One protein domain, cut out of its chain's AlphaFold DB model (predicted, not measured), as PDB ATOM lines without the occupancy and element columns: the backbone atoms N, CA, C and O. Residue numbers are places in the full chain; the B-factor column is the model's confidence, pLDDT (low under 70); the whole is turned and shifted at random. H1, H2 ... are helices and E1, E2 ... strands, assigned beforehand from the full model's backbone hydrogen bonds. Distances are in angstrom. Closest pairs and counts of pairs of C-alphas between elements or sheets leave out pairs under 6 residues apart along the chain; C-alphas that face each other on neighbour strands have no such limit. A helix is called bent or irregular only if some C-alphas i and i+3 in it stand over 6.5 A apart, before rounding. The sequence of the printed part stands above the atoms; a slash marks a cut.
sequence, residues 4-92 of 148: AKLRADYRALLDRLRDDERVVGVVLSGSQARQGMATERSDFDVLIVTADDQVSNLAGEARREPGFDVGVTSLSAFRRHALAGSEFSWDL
ATOM      1  N   ALA A   4     -27.897  26.873  37.524       89.94
ATOM      2  CA  ALA A   4     -28.341  28.133  36.940       89.94
ATOM      3  C   ALA A   4     -27.261  28.696  36.011       89.94
ATOM      4  O   ALA A   4     -27.568  29.086  34.881       89.94
ATOM      5  N   LYS A   5     -25.994  28.641  36.443       91.88
ATOM      6  CA  LYS A   5     -24.850  28.994  35.597       91.88
ATOM      7  C   LYS A   5     -24.776  28.111  34.347       91.88
ATOM      8  O   LYS A   5     -24.685  28.646  33.250       91.88
ATOM      9  N   LEU A   6     -24.890  26.788  34.484       91.62
ATOM     10  CA  LEU A   6     -24.841  25.869  33.335       91.62
ATOM     11  C   LEU A   6     -25.956  26.137  32.312       91.62
ATOM     12  O   LEU A   6     -25.714  26.139  31.108       91.62
ATOM     13  N   ARG A   7     -27.178  26.434  32.775       89.75
ATOM     14  CA  ARG A   7     -28.286  26.843  31.895       89.75
ATOM     15  C   ARG A   7     -28.006  28.167  31.188       89.75
ATOM     16  O   ARG A   7     -28.393  28.322  30.029       89.75
ATOM     17  N   ALA A   8     -27.375  29.123  31.868       90.62
ATOM     18  CA  ALA A   8     -26.980  30.392  31.263       90.62
ATOM     19  C   ALA A   8     -25.899  30.185  30.189       90.62
ATOM     20  O   ALA A   8     -26.047  30.703  29.084       90.62
ATOM     21  N   ASP A   9     -24.889  29.362  30.475       91.94
ATOM     22  CA  ASP A   9     -23.827  29.007  29.527       91.94
ATOM     23  C   ASP A   9     -24.397  28.284  28.293       91.94
ATOM     24  O   ASP A   9     -24.049  28.615  27.159       91.94
ATOM     25  N   TYR A  10     -25.344  27.358  28.494       87.19
ATOM     26  CA  TYR A  10     -26.068  26.693  27.408       87.19
ATOM     27  C   TYR A  10     -26.823  27.686  26.515       87.19
ATOM     28  O   TYR A  10     -26.716  27.629  25.291       87.19
ATOM     29  N   ARG A  11     -27.565  28.628  27.111       87.62
ATOM     30  CA  ARG A  11     -28.290  29.658  26.349       87.62
ATOM     31  C   ARG A  11     -27.336  30.574  25.587       87.62
ATOM     32  O   ARG A  11     -27.575  30.827  24.414       87.62
ATOM     33  N   ALA A  12     -26.242  31.002  26.212       89.38
ATOM     34  CA  ALA A  12     -25.232  31.834  25.561       89.38
ATOM     35  C   ALA A  12     -24.573  31.118  24.369       89.38
ATOM     36  O   ALA A  12     -24.321  31.738  23.334       89.38
ATOM     37  N   LEU A  13     -24.327  29.808  24.485       88.12
ATOM     38  CA  LEU A  13     -23.861  28.987  23.370       88.12
ATOM     39  C   LEU A  13     -24.879  28.990  22.222       88.12
ATOM     40  O   LEU A  13     -24.511  29.271  21.085       88.12
ATOM     41  N   LEU A  14     -26.150  28.718  22.515       86.06
ATOM     42  CA  LEU A  14     -27.207  28.690  21.502       86.06
ATOM     43  C   LEU A  14     -27.398  30.040  20.812       86.06
ATOM     44  O   LEU A  14     -27.514  30.076  19.590       86.06
ATOM     45  N   ASP A  15     -27.402  31.134  21.572       84.00
ATOM     46  CA  ASP A  15     -27.558  32.484  21.030       84.00
ATOM     47  C   ASP A  15     -26.411  32.831  20.072       84.00
ATOM     48  O   ASP A  15     -26.645  33.399  19.008       84.00
ATOM     49  N   ARG A  16     -25.180  32.419  20.395       88.12
ATOM     50  CA  ARG A  16     -24.009  32.633  19.538       88.12
ATOM     51  C   ARG A  16     -24.031  31.787  18.265       88.12
ATOM     52  O   ARG A  16     -23.637  32.275  17.212       88.12
ATOM     53  N   LEU A  17     -24.477  30.533  18.350       85.88
ATOM     54  CA  LEU A  17     -24.517  29.615  17.204       85.88
ATOM     55  C   LEU A  17     -25.735  29.835  16.298       85.88
ATOM     56  O   LEU A  17     -25.732  29.383  15.157       85.88
ATOM     57  N   ARG A  18     -26.775  30.516  16.792       83.31
ATOM     58  CA  ARG A  18     -28.040  30.733  16.075       83.31
ATOM     59  C   ARG A  18     -27.859  31.388  14.707       83.31
ATOM     60  O   ARG A  18     -28.577  31.028  13.774       83.31
ATOM     61  N   ASP A  19     -26.936  32.338  14.620       82.50
ATOM     62  CA  ASP A  19     -26.682  33.131  13.416       82.50
ATOM     63  C   ASP A  19     -25.375  32.721  12.706       82.50
ATOM     64  O   ASP A  19     -24.956  33.369  11.750       82.50
ATOM     65  N   ASP A  20     -24.732  31.633  13.146       83.69
ATOM     66  CA  ASP A  20     -23.526  31.105  12.510       83.69
ATOM     67  C   ASP A  20     -23.892  30.195  11.328       83.69
ATOM     68  O   ASP A  20     -24.338  29.062  11.502       83.69
ATOM     69  N   GLU A  21     -23.663  30.673  10.104       85.81
ATOM     70  CA  GLU A  21     -23.992  29.951   8.864       85.81
ATOM     71  C   GLU A  21     -23.235  28.621   8.696       85.81
ATOM     72  O   GLU A  21     -23.622  27.780   7.881       85.81
ATOM     73  N   ARG A  22     -22.160  28.404   9.463       87.06
ATOM     74  CA  ARG A  22     -21.393  27.149   9.458       87.06
ATOM     75  C   ARG A  22     -22.116  26.036  10.220       87.06
ATOM     76  O   ARG A  22     -21.822  24.853  10.009       87.06
ATOM     77  N   VAL A  23     -23.048  26.405  11.099       88.81
ATOM     78  CA  VAL A  23     -23.835  25.493  11.928       88.81
ATOM     79  C   VAL A  23     -25.094  25.077  11.174       88.81
ATOM     80  O   VAL A  23     -25.930  25.886  10.787       88.81
ATOM     81  N   VAL A  24     -25.251  23.770  10.993       90.00
ATOM     82  CA  VAL A  24     -26.444  23.158  10.391       90.00
ATOM     83  C   VAL A  24     -27.493  22.839  11.457       90.00
ATOM     84  O   VAL A  24     -28.692  22.875  11.174       90.00
ATOM     85  N   GLY A  25     -27.056  22.537  12.681       84.50
ATOM     86  CA  GLY A  25     -27.935  22.319  13.824       84.50
ATOM     87  C   GLY A  25     -27.175  22.159  15.136       84.50
ATOM     88  O   GLY A  25     -25.964  21.953  15.156       84.50
ATOM     89  N   VAL A  26     -27.909  22.231  16.243       84.38
ATOM     90  CA  VAL A  26     -27.406  21.954  17.591       84.38
ATOM     91  C   VAL A  26     -28.331  20.937  18.238       84.38
ATOM     92  O   VAL A  26     -29.551  21.029  18.112       84.38
ATOM     93  N   VAL A  27     -27.742  19.959  18.911       84.56
ATOM     94  CA  VAL A  27     -28.435  18.820  19.501       84.56
ATOM     95  C   VAL A  27     -28.130  18.783  20.992       84.56
ATOM     96  O   VAL A  27     -26.965  18.760  21.372       84.56
ATOM     97  N   LEU A  28     -29.165  18.750  21.830       84.06
ATOM     98  CA  LEU A  28     -29.038  18.423  23.250       84.06
ATOM     99  C   LEU A  28     -29.278  16.922  23.433       84.06
ATOM    100  O   LEU A  28     -30.262  16.387  22.918       84.06
ATOM    101  N   SER A  29     -28.396  16.254  24.166       79.25
ATOM    102  CA  SER A  29     -28.504  14.836  24.505       79.25
ATOM    103  C   SER A  29     -28.565  14.637  26.026       79.25
ATOM    104  O   SER A  29     -28.807  15.570  26.798       79.25
ATOM    105  N   GLY A  30     -28.423  13.388  26.460       77.31
ATOM    106  CA  GLY A  30     -28.286  13.046  27.866       77.31
ATOM    107  C   GLY A  30     -29.579  13.197  28.664       77.31
ATOM    108  O   GLY A  30     -30.695  12.997  28.168       77.31
ATOM    109  N   SER A  31     -29.421  13.465  29.957       80.56
ATOM    110  CA  SER A  31     -30.546  13.584  30.891       80.56
ATOM    111  C   SER A  31     -31.316  14.899  30.716       80.56
ATOM    112  O   SER A  31     -32.536  14.905  30.867       80.56
ATOM    113  N   GLN A  32     -30.645  15.981  30.303       80.06
ATOM    114  CA  GLN A  32     -31.276  17.286  30.053       80.06
ATOM    115  C   GLN A  32     -32.212  17.279  28.837       80.06
ATOM    116  O   GLN A  32     -33.164  18.052  28.801       80.06
ATOM    117  N   ALA A  33     -31.988  16.387  27.866       75.44
ATOM    118  CA  ALA A  33     -32.864  16.225  26.702       75.44
ATOM    119  C   ALA A  33     -34.148  15.427  26.996       75.44
ATOM    120  O   ALA A  33     -35.054  15.365  26.164       75.44
ATOM    121  N   ARG A  34     -34.231  14.761  28.154       72.75
ATOM    122  CA  ARG A  34     -35.321  13.839  28.492       72.75
ATOM    123  C   ARG A  34     -36.187  14.430  29.600       72.75
ATOM    124  O   ARG A  34     -35.728  14.663  30.717       72.75
ATOM    125  N   GLN A  35     -37.467  14.642  29.301       70.25
ATOM    126  CA  GLN A  35     -38.423  15.185  30.264       70.25
ATOM    127  C   GLN A  35     -38.455  14.336  31.545       70.25
ATOM    128  O   GLN A  35     -38.612  13.118  31.492       70.25
ATOM    129  N   GLY A  36     -38.295  14.994  32.696       76.00
ATOM    130  CA  GLY A  36     -38.325  14.347  34.012       76.00
ATOM    131  C   GLY A  36     -37.079  13.532  34.377       76.00
ATOM    132  O   GLY A  36     -37.057  12.955  35.458       76.00
ATOM    133  N   MET A  37     -36.051  13.488  33.522       73.25
ATOM    134  CA  MET A  37     -34.809  12.744  33.785       73.25
ATOM    135  C   MET A  37     -33.651  13.642  34.234       73.25
ATOM    136  O   MET A  37     -32.656  13.143  34.757       73.25
ATOM    137  N   ALA A  38     -33.763  14.957  34.039       81.31
ATOM    138  CA  ALA A  38     -32.780  15.917  34.520       81.31
ATOM    139  C   ALA A  38     -32.809  16.026  36.055       81.31
ATOM    140  O   ALA A  38     -33.869  16.112  36.673       81.31
ATOM    141  N   THR A  39     -31.627  16.079  36.663       86.75
ATOM    142  CA  THR A  39     -31.405  16.238  38.105       86.75
ATOM    143  C   THR A  39     -30.501  17.441  38.373       86.75
ATOM    144  O   THR A  39     -29.903  18.005  37.458       86.75
ATOM    145  N   GLU A  40     -30.310  17.807  39.640       85.88
ATOM    146  CA  GLU A  40     -29.365  18.868  40.033       85.88
ATOM    147  C   GLU A  40     -27.900  18.551  39.685       85.88
ATOM    148  O   GLU A  40     -27.044  19.438  39.655       85.88
ATOM    149  N   ARG A  41     -27.602  17.280  39.399       86.88
ATOM    150  CA  ARG A  41     -26.272  16.803  39.008       86.88
ATOM    151  C   ARG A  41     -26.148  16.539  37.510       86.88
ATOM    152  O   ARG A  41     -25.084  16.120  37.081       86.88
ATOM    153  N   SER A  42     -27.208  16.778  36.741       83.69
ATOM    154  CA  SER A  42     -27.199  16.567  35.297       83.69
ATOM    155  C   SER A  42     -26.287  17.567  34.598       83.69
ATOM    156  O   SER A  42     -26.398  18.778  34.796       83.69
ATOM    157  N   ASP A  43     -25.413  17.030  33.770       88.50
ATOM    158  CA  ASP A  43     -24.608  17.717  32.774       88.50
ATOM    159  C   ASP A  43     -25.437  18.104  31.544       88.50
ATOM    160  O   ASP A  43     -26.569  17.658  31.362       88.50
ATOM    161  N   PHE A  44     -24.878  18.980  30.715       85.88
ATOM    162  CA  PHE A  44     -25.389  19.265  29.380       85.88
ATOM    163  C   PHE A  44     -24.464  18.637  28.346       85.88
ATOM    164  O   PHE A  44     -23.331  19.085  28.192       85.88
ATOM    165  N   ASP A  45     -24.987  17.666  27.605       86.75
ATOM    166  CA  ASP A  45     -24.321  17.088  26.443       86.75
ATOM    167  C   ASP A  45     -24.831  17.778  25.177       86.75
ATOM    168  O   ASP A  45     -25.982  17.591  24.770       86.75
ATOM    169  N   VAL A  46     -23.992  18.597  24.550       87.44
ATOM    170  CA  VAL A  46     -24.341  19.371  23.357       87.44
ATOM    171  C   VAL A  46     -23.515  18.894  22.171       87.44
ATOM    172  O   VAL A  46     -22.296  18.824  22.240       87.44
ATOM    173  N   LEU A  47     -24.163  18.617  21.045       90.31
ATOM    174  CA  LEU A  47     -23.498  18.283  19.790       90.31
ATOM    175  C   LEU A  47     -23.831  19.336  18.729       90.31
ATOM    176  O   LEU A  47     -24.986  19.507  18.341       90.31
ATOM    177  N   ILE A  48     -22.808  20.041  18.258       91.38
ATOM    178  CA  ILE A  48     -22.896  20.994  17.154       91.38
ATOM    179  C   ILE A  48     -22.713  20.216  15.853       91.38
ATOM    180  O   ILE A  48     -21.699  19.549  15.648       91.38
ATOM    181  N   VAL A  49     -23.700  20.303  14.969       88.62
ATOM    182  CA  VAL A  49     -23.678  19.680  13.647       88.62
ATOM    183  C   VAL A  49     -23.392  20.758  12.613       88.62
ATOM    184  O   VAL A  49     -24.122  21.743  12.513       88.62
ATOM    185  N   THR A  50     -22.343  20.566  11.823       90.06
ATOM    186  CA  THR A  50     -21.892  21.509  10.791       90.06
ATOM    187  C   THR A  50     -22.106  20.944   9.389       90.06
ATOM    188  O   THR A  50     -22.389  19.756   9.211       90.06
ATOM    189  N   ALA A  51     -21.912  21.778   8.364       87.56
ATOM    190  CA  ALA A  51     -21.626  21.260   7.029       87.56
ATOM    191  C   ALA A  51     -20.291  20.489   7.039       87.56
ATOM    192  O   ALA A  51     -19.422  20.737   7.884       87.56
ATOM    193  N   ASP A  52     -20.132  19.535   6.123       86.12
ATOM    194  CA  ASP A  52     -19.001  18.596   6.132       86.12
ATOM    195  C   ASP A  52     -17.638  19.283   5.967       86.12
ATOM    196  O   ASP A  52     -16.654  18.866   6.571       86.12
ATOM    197  N   ASP A  53     -17.593  20.369   5.203       90.31
ATOM    198  CA  ASP A  53     -16.407  21.191   4.964       90.31
ATOM    199  C   ASP A  53     -16.129  22.216   6.080       90.31
ATOM    200  O   ASP A  53     -15.093  22.877   6.063       90.31
ATOM    201  N   GLN A  54     -17.030  22.350   7.061       92.19
ATOM    202  CA  GLN A  54     -16.947  23.357   8.126       92.19
ATOM    203  C   GLN A  54     -16.541  22.791   9.493       92.19
ATOM    204  O   GLN A  54     -16.304  23.564  10.420       92.19
ATOM    205  N   VAL A  55     -16.414  21.468   9.631       90.69
ATOM    206  CA  VAL A  55     -16.147  20.817  10.927       90.69
ATOM    207  C   VAL A  55     -14.872  21.347  11.597       90.69
ATOM    208  O   VAL A  55     -14.876  21.665  12.784       90.69
ATOM    209  N   SER A  56     -13.795  21.544  10.830       92.31
ATOM    210  CA  SER A  56     -12.527  22.073  11.348       92.31
ATOM    211  C   SER A  56     -12.618  23.546  11.755       92.31
ATOM    212  O   SER A  56     -11.926  23.962  12.679       92.31
ATOM    213  N   ASN A  57     -13.503  24.324  11.121       90.31
ATOM    214  CA  ASN A  57     -13.683  25.752  11.404       90.31
ATOM    215  C   ASN A  57     -14.413  26.008  12.728       90.31
ATOM    216  O   ASN A  57     -14.367  27.125  13.245       90.31
ATOM    217  N   LEU A  58     -15.090  24.987  13.259       90.81
ATOM    218  CA  LEU A  58     -15.770  25.014  14.551       90.81
ATOM    219  C   LEU A  58     -15.155  24.045  15.565       90.81
ATOM    220  O   LEU A  58     -15.656  23.948  16.675       90.81
ATOM    221  N   ALA A  59     -14.039  23.379  15.248       90.12
ATOM    222  CA  ALA A  59     -13.392  22.434  16.162       90.12
ATOM    223  C   ALA A  59     -13.008  23.063  17.516       90.12
ATOM    224  O   ALA A  59     -12.994  22.368  18.525       90.12
ATOM    225  N   GLY A  60     -12.756  24.377  17.554       91.62
ATOM    226  CA  GLY A  60     -12.489  25.122  18.791       91.62
ATOM    227  C   GLY A  60     -13.692  25.272  19.733       91.62
ATOM    228  O   GLY A  60     -13.502  25.638  20.886       91.62
ATOM    229  N   GLU A  61     -14.914  24.981  19.275       91.31
ATOM    230  CA  GLU A  61     -16.104  24.919  20.136       91.31
ATOM    231  C   GLU A  61     -16.149  23.645  20.981       91.31
ATOM    232  O   GLU A  61     -16.845  23.602  21.998       91.31
ATOM    233  N   ALA A  62     -15.440  22.597  20.551       93.31
ATOM    234  CA  ALA A  62     -15.426  21.330  21.253       93.31
ATOM    235  C   ALA A  62     -14.703  21.483  22.593       93.31
ATOM    236  O   ALA A  62     -13.548  21.908  22.651       93.31
ATOM    237  N   ARG A  63     -15.378  21.115  23.680       94.44
ATOM    238  CA  ARG A  63     -14.830  21.202  25.033       94.44
ATOM    239  C   ARG A  63     -15.502  20.211  25.960       94.44
ATOM    240  O   ARG A  63     -16.663  19.864  25.777       94.44
ATOM    241  N   ARG A  64     -14.739  19.767  26.951       92.12
ATOM    242  CA  ARG A  64     -15.168  18.814  27.968       92.12
ATOM    243  C   ARG A  64     -14.923  19.432  29.329       92.12
ATOM    244  O   ARG A  64     -13.776  19.518  29.772       92.12
ATOM    245  N   GLU A  65     -15.985  19.927  29.943       90.56
ATOM    246  CA  GLU A  65     -15.937  20.645  31.210       90.56
ATOM    247  C   GLU A  65     -16.888  19.978  32.211       90.56
ATOM    248  O   GLU A  65     -17.917  19.428  31.819       90.56
ATOM    249  N   PRO A  66     -16.601  20.025  33.525       89.88
ATOM    250  CA  PRO A  66     -17.508  19.468  34.522       89.88
ATOM    251  C   PRO A  66     -18.926  20.052  34.401       89.88
ATOM    252  O   PRO A  66     -19.158  21.220  34.717       89.88
ATOM    253  N   GLY A  67     -19.878  19.221  33.970       89.38
ATOM    254  CA  GLY A  67     -21.282  19.600  33.799       89.38
ATOM    255  C   GLY A  67     -21.653  20.190  32.436       89.38
ATOM    256  O   GLY A  67     -22.825  20.523  32.247       89.38
ATOM    257  N   PHE A  68     -20.706  20.341  31.506       93.19
ATOM    258  CA  PHE A  68     -20.952  20.949  30.199       93.19
ATOM    259  C   PHE A  68     -20.003  20.386  29.131       93.19
ATOM    260  O   PHE A  68     -18.861  20.831  28.998       93.19
ATOM    261  N   ASP A  69     -20.499  19.438  28.343       93.06
ATOM    262  CA  ASP A  69     -19.752  18.790  27.269       93.06
ATOM    263  C   ASP A  69     -20.282  19.277  25.913       93.06
ATOM    264  O   ASP A  69     -21.477  19.223  25.626       93.06
ATOM    265  N   VAL A  70     -19.382  19.773  25.061       94.00
ATOM    266  CA  VAL A  70     -19.688  20.225  23.701       94.00
ATOM    267  C   VAL A  70     -18.860  19.421  22.709       94.00
ATOM    268  O   VAL A  70     -17.630  19.471  22.719       94.00
ATOM    269  N   GLY A  71     -19.536  18.696  21.826       94.06
ATOM    270  CA  GLY A  71     -18.954  18.031  20.667       94.06
ATOM    271  C   GLY A  71     -19.246  18.791  19.376       94.06
ATOM    272  O   GLY A  71     -20.230  19.521  19.272       94.06
ATOM    273  N   VAL A  72     -18.415  18.571  18.360       94.62
ATOM    274  CA  VAL A  72     -18.609  19.107  17.006       94.62
ATOM    275  C   VAL A  72     -18.505  17.954  16.020       94.62
ATOM    276  O   VAL A  72     -17.589  17.138  16.107       94.62
ATOM    277  N   THR A  73     -19.448  17.862  15.087       92.12
ATOM    278  CA  THR A  73     -19.468  16.807  14.072       92.12
ATOM    279  C   THR A  73     -19.996  17.317  12.738       92.12
ATOM    280  O   THR A  73     -20.717  18.313  12.673       92.12
ATOM    281  N   SER A  74     -19.661  16.608  11.664       91.81
ATOM    282  CA  SER A  74     -20.229  16.878  10.348       91.81
ATOM    283  C   SER A  74     -21.635  16.295  10.218       91.81
ATOM    284  O   SER A  74     -21.990  15.315  10.879       91.81
ATOM    285  N   LEU A  75     -22.443  16.848   9.316       87.94
ATOM    286  CA  LEU A  75     -23.771  16.318   9.016       87.94
ATOM    287  C   LEU A  75     -23.716  14.867   8.517       87.94
ATOM    288  O   LEU A  75     -24.577  14.062   8.882       87.94
ATOM    289  N   SER A  76     -22.726  14.509   7.694       86.44
ATOM    290  CA  SER A  76     -22.566  13.127   7.221       86.44
ATOM    291  C   SER A  76     -22.209  12.153   8.340       86.44
ATOM    292  O   SER A  76     -22.789  11.065   8.400       86.44
ATOM    293  N   ALA A  77     -21.309  12.540   9.248       85.69
ATOM    294  CA  ALA A  77     -20.968  11.739  10.416       85.69
ATOM    295  C   ALA A  77     -22.185  11.603  11.338       85.69
ATOM    296  O   ALA A  77     -22.578  10.487  11.674       85.69
ATOM    297  N   PHE A  78     -22.863  12.709  11.646       84.88
ATOM    298  CA  PHE A  78     -24.088  12.688  12.438       84.88
ATOM    299  C   PHE A  78     -25.133  11.731  11.854       84.88
ATOM    300  O   PHE A  78     -25.634  10.869  12.562       84.88
ATOM    301  N   ARG A  79     -25.419  11.796  10.548       82.19
ATOM    302  CA  ARG A  79     -26.386  10.889   9.898       82.19
ATOM    303  C   ARG A  79     -25.995   9.417   9.991       82.19
ATOM    304  O   ARG A  79     -26.874   8.572  10.112       82.19
ATOM    305  N   ARG A  80     -24.699   9.106   9.929       78.38
ATOM    306  CA  ARG A  80     -24.199   7.730  10.043       78.38
ATOM    307  C   ARG A  80     -24.402   7.162  11.447       78.38
ATOM    308  O   ARG A  80     -24.716   5.986  11.579       78.38
ATOM    309  N   HIS A  81     -24.211   7.989  12.472       70.56
ATOM    310  CA  HIS A  81     -24.203   7.543  13.865       70.56
ATOM    311  C   HIS A  81     -25.558   7.731  14.570       70.56
ATOM    312  O   HIS A  81     -25.909   6.906  15.406       70.56
ATOM    313  N   ALA A  82     -26.347   8.743  14.193       64.69
ATOM    314  CA  ALA A  82     -27.574   9.158  14.884       64.69
ATOM    315  C   ALA A  82     -28.888   8.649  14.257       64.69
ATOM    316  O   ALA A  82     -29.963   8.921  14.794       64.69
ATOM    317  N   LEU A  83     -28.844   7.929  13.130       59.75
ATOM    318  CA  LEU A  83     -30.016   7.242  12.574       59.75
ATOM    319  C   LEU A  83     -30.068   5.793  13.090       59.75
ATOM    320  O   LEU A  83     -29.038   5.136  13.225       59.75
ATOM    321  N   ALA A  84     -31.270   5.305  13.414       47.22
ATOM    322  CA  ALA A  84     -31.481   3.989  14.023       47.22
ATOM    323  C   ALA A  84     -30.848   2.845  13.203       47.22
ATOM    324  O   ALA A  84     -30.971   2.817  11.979       47.22
ATOM    325  N   GLY A  85     -30.207   1.890  13.892       41.88
ATOM    326  CA  GLY A  85     -29.503   0.747  13.287       41.88
ATOM    327  C   GLY A  85     -27.971   0.823  13.350       41.88
ATOM    328  O   GLY A  85     -27.305  -0.124  12.940       41.88
ATOM    329  N   SER A  86     -27.409   1.916  13.873       44.59
ATOM    330  CA  SER A  86     -25.977   2.031  14.166       44.59
ATOM    331  C   SER A  86     -25.616   1.366  15.504       44.59
ATOM    332  O   SER A  86     -26.439   1.267  16.424       44.59
ATOM    333  N   GLU A  87     -24.341   1.004  15.650       30.62
ATOM    334  CA  GLU A  87     -23.715   0.651  16.934       30.62
ATOM    335  C   GLU A  87     -23.679   1.826  17.934       30.62
ATOM    336  O   GLU A  87     -22.974   1.743  18.917       30.62
ATOM    337  N   PHE A  88     -24.379   2.937  17.689       38.22
ATOM    338  CA  PHE A  88     -24.481   4.088  18.595       38.22
ATOM    339  C   PHE A  88     -25.948   4.471  18.838       38.22
ATOM    340  O   PHE A  88     -26.259   5.578  19.260       38.22
ATOM    341  N   SER A  89     -26.892   3.564  18.571       40.16
ATOM    342  CA  SER A  89     -28.335   3.820  18.711       40.16
ATOM    343  C   SER A  89     -28.804   4.104  20.151       40.16
ATOM    344  O   SER A  89     -29.919   4.578  20.357       40.16
ATOM    345  N   TRP A  90     -27.962   3.888  21.160       37.78
ATOM    346  CA  TRP A  90     -28.175   4.372  22.531       37.78
ATOM    347  C   TRP A  90     -27.980   5.890  22.683       37.78
ATOM    348  O   TRP A  90     -28.578   6.482  23.583       37.78
ATOM    349  N   ASP A  91     -27.235   6.522  21.769       43.50
ATOM    350  CA  ASP A  91     -27.078   7.978  21.641       43.50
ATOM    351  C   ASP A  91     -28.185   8.619  20.794       43.50
ATOM    352  O   ASP A  91     -28.077   9.785  20.400       43.50
ATOM    353  N   LEU A  92     -29.271   7.886  20.500       46.88
ATOM    354  CA  LEU A  92     -30.439   8.476  19.853       46.88
ATOM    355  C   LEU A  92     -30.875   9.706  20.650       46.88
ATOM    356  O   LEU A  92     -31.340   9.610  21.789       46.88
TER     357      LEU A  92
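What this domain is: This is residues 4 to 92 of the 148 residues of the protein "NTP_transf_2 domain-containing protein" of Microlunatus phosphovorus (strain ATCC 700054 / DSM 10555 / JCM 9379 / NBRC 101784 / NCIMB 13414 / VKM Ac-1990 / NM-1) (UniProt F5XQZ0). A twisted sheet of four strands has the long helix H1 and the short helix H2 over one face, while H3 rises from the opposite face to H1 at the end of E4. The long link of residues 30 to 43 joins E1 to E2. The printed part has 89 residues, ordered H1 E1 E2 H2 E3 E4 H3; the sheet is mixed, E1 E2 E4 E3, and the class is mixed, helices and strands. It is compact, with a radius of gyration of the C-alphas of 13.3 A and spans of 37 by 32 by 19 A.

Where its parts are: The strands are E1, residues 23 to 29, 17.1 A; E2, 44 to 50, 19.0 A; E4, 68 to 74, 20.3 A; and E3, 63 to 65. H1, residues 4 to 17, is 20.2 A long and begins at C-alpha 4 (-28.341, 28.133, 36.940). H2 is residues 55 to 61, irregular, with C-alphas 57 and 60 7.5 A apart. H3, residues 75 to 82, ends at C-alpha 82 (-27.574, 9.158, 14.884).

How they stand to each other: Inner strands E2 and E4 are parallel, with N 48 and O 71 2.8 A apart, within hydrogen-bond range. The hairpin E1 and E2 is antiparallel, with N 27 and O 47 at 2.9 A; so is the hairpin E3 and E4, with N 70 and O 63 at 2.8 A. H1 is on the sheet at a height of 9.9 A, along the strands; its closest C-alphas to E4 are Leu 6 and Phe 68, 7.0 A. H2 is on the sheet at a height of 8.1 A; its closest C-alphas to E4 are Val 55 and Ser 74, 5.7 A. H3 is on the sheet and only just stands up from it, rising 42 degrees; its closest C-alphas to E2 are Leu 75 and Val 49, 5.7 A. H1 and H2 are apart. Every O i to N i+4 pair is within hydrogen-bond range in H1 and H3; H2 has 1 of 3, and 3 of 4 O i to N i+3 pairs.

The domain as a whole: The farthest C-alphas, of Glu 40 and Asp 53, are 37.5 A apart. The printed part has no cut, and its one long link is E1 to E2. Mean pLDDT of the printed part is 81.6; residues 82 to 92 are under 70.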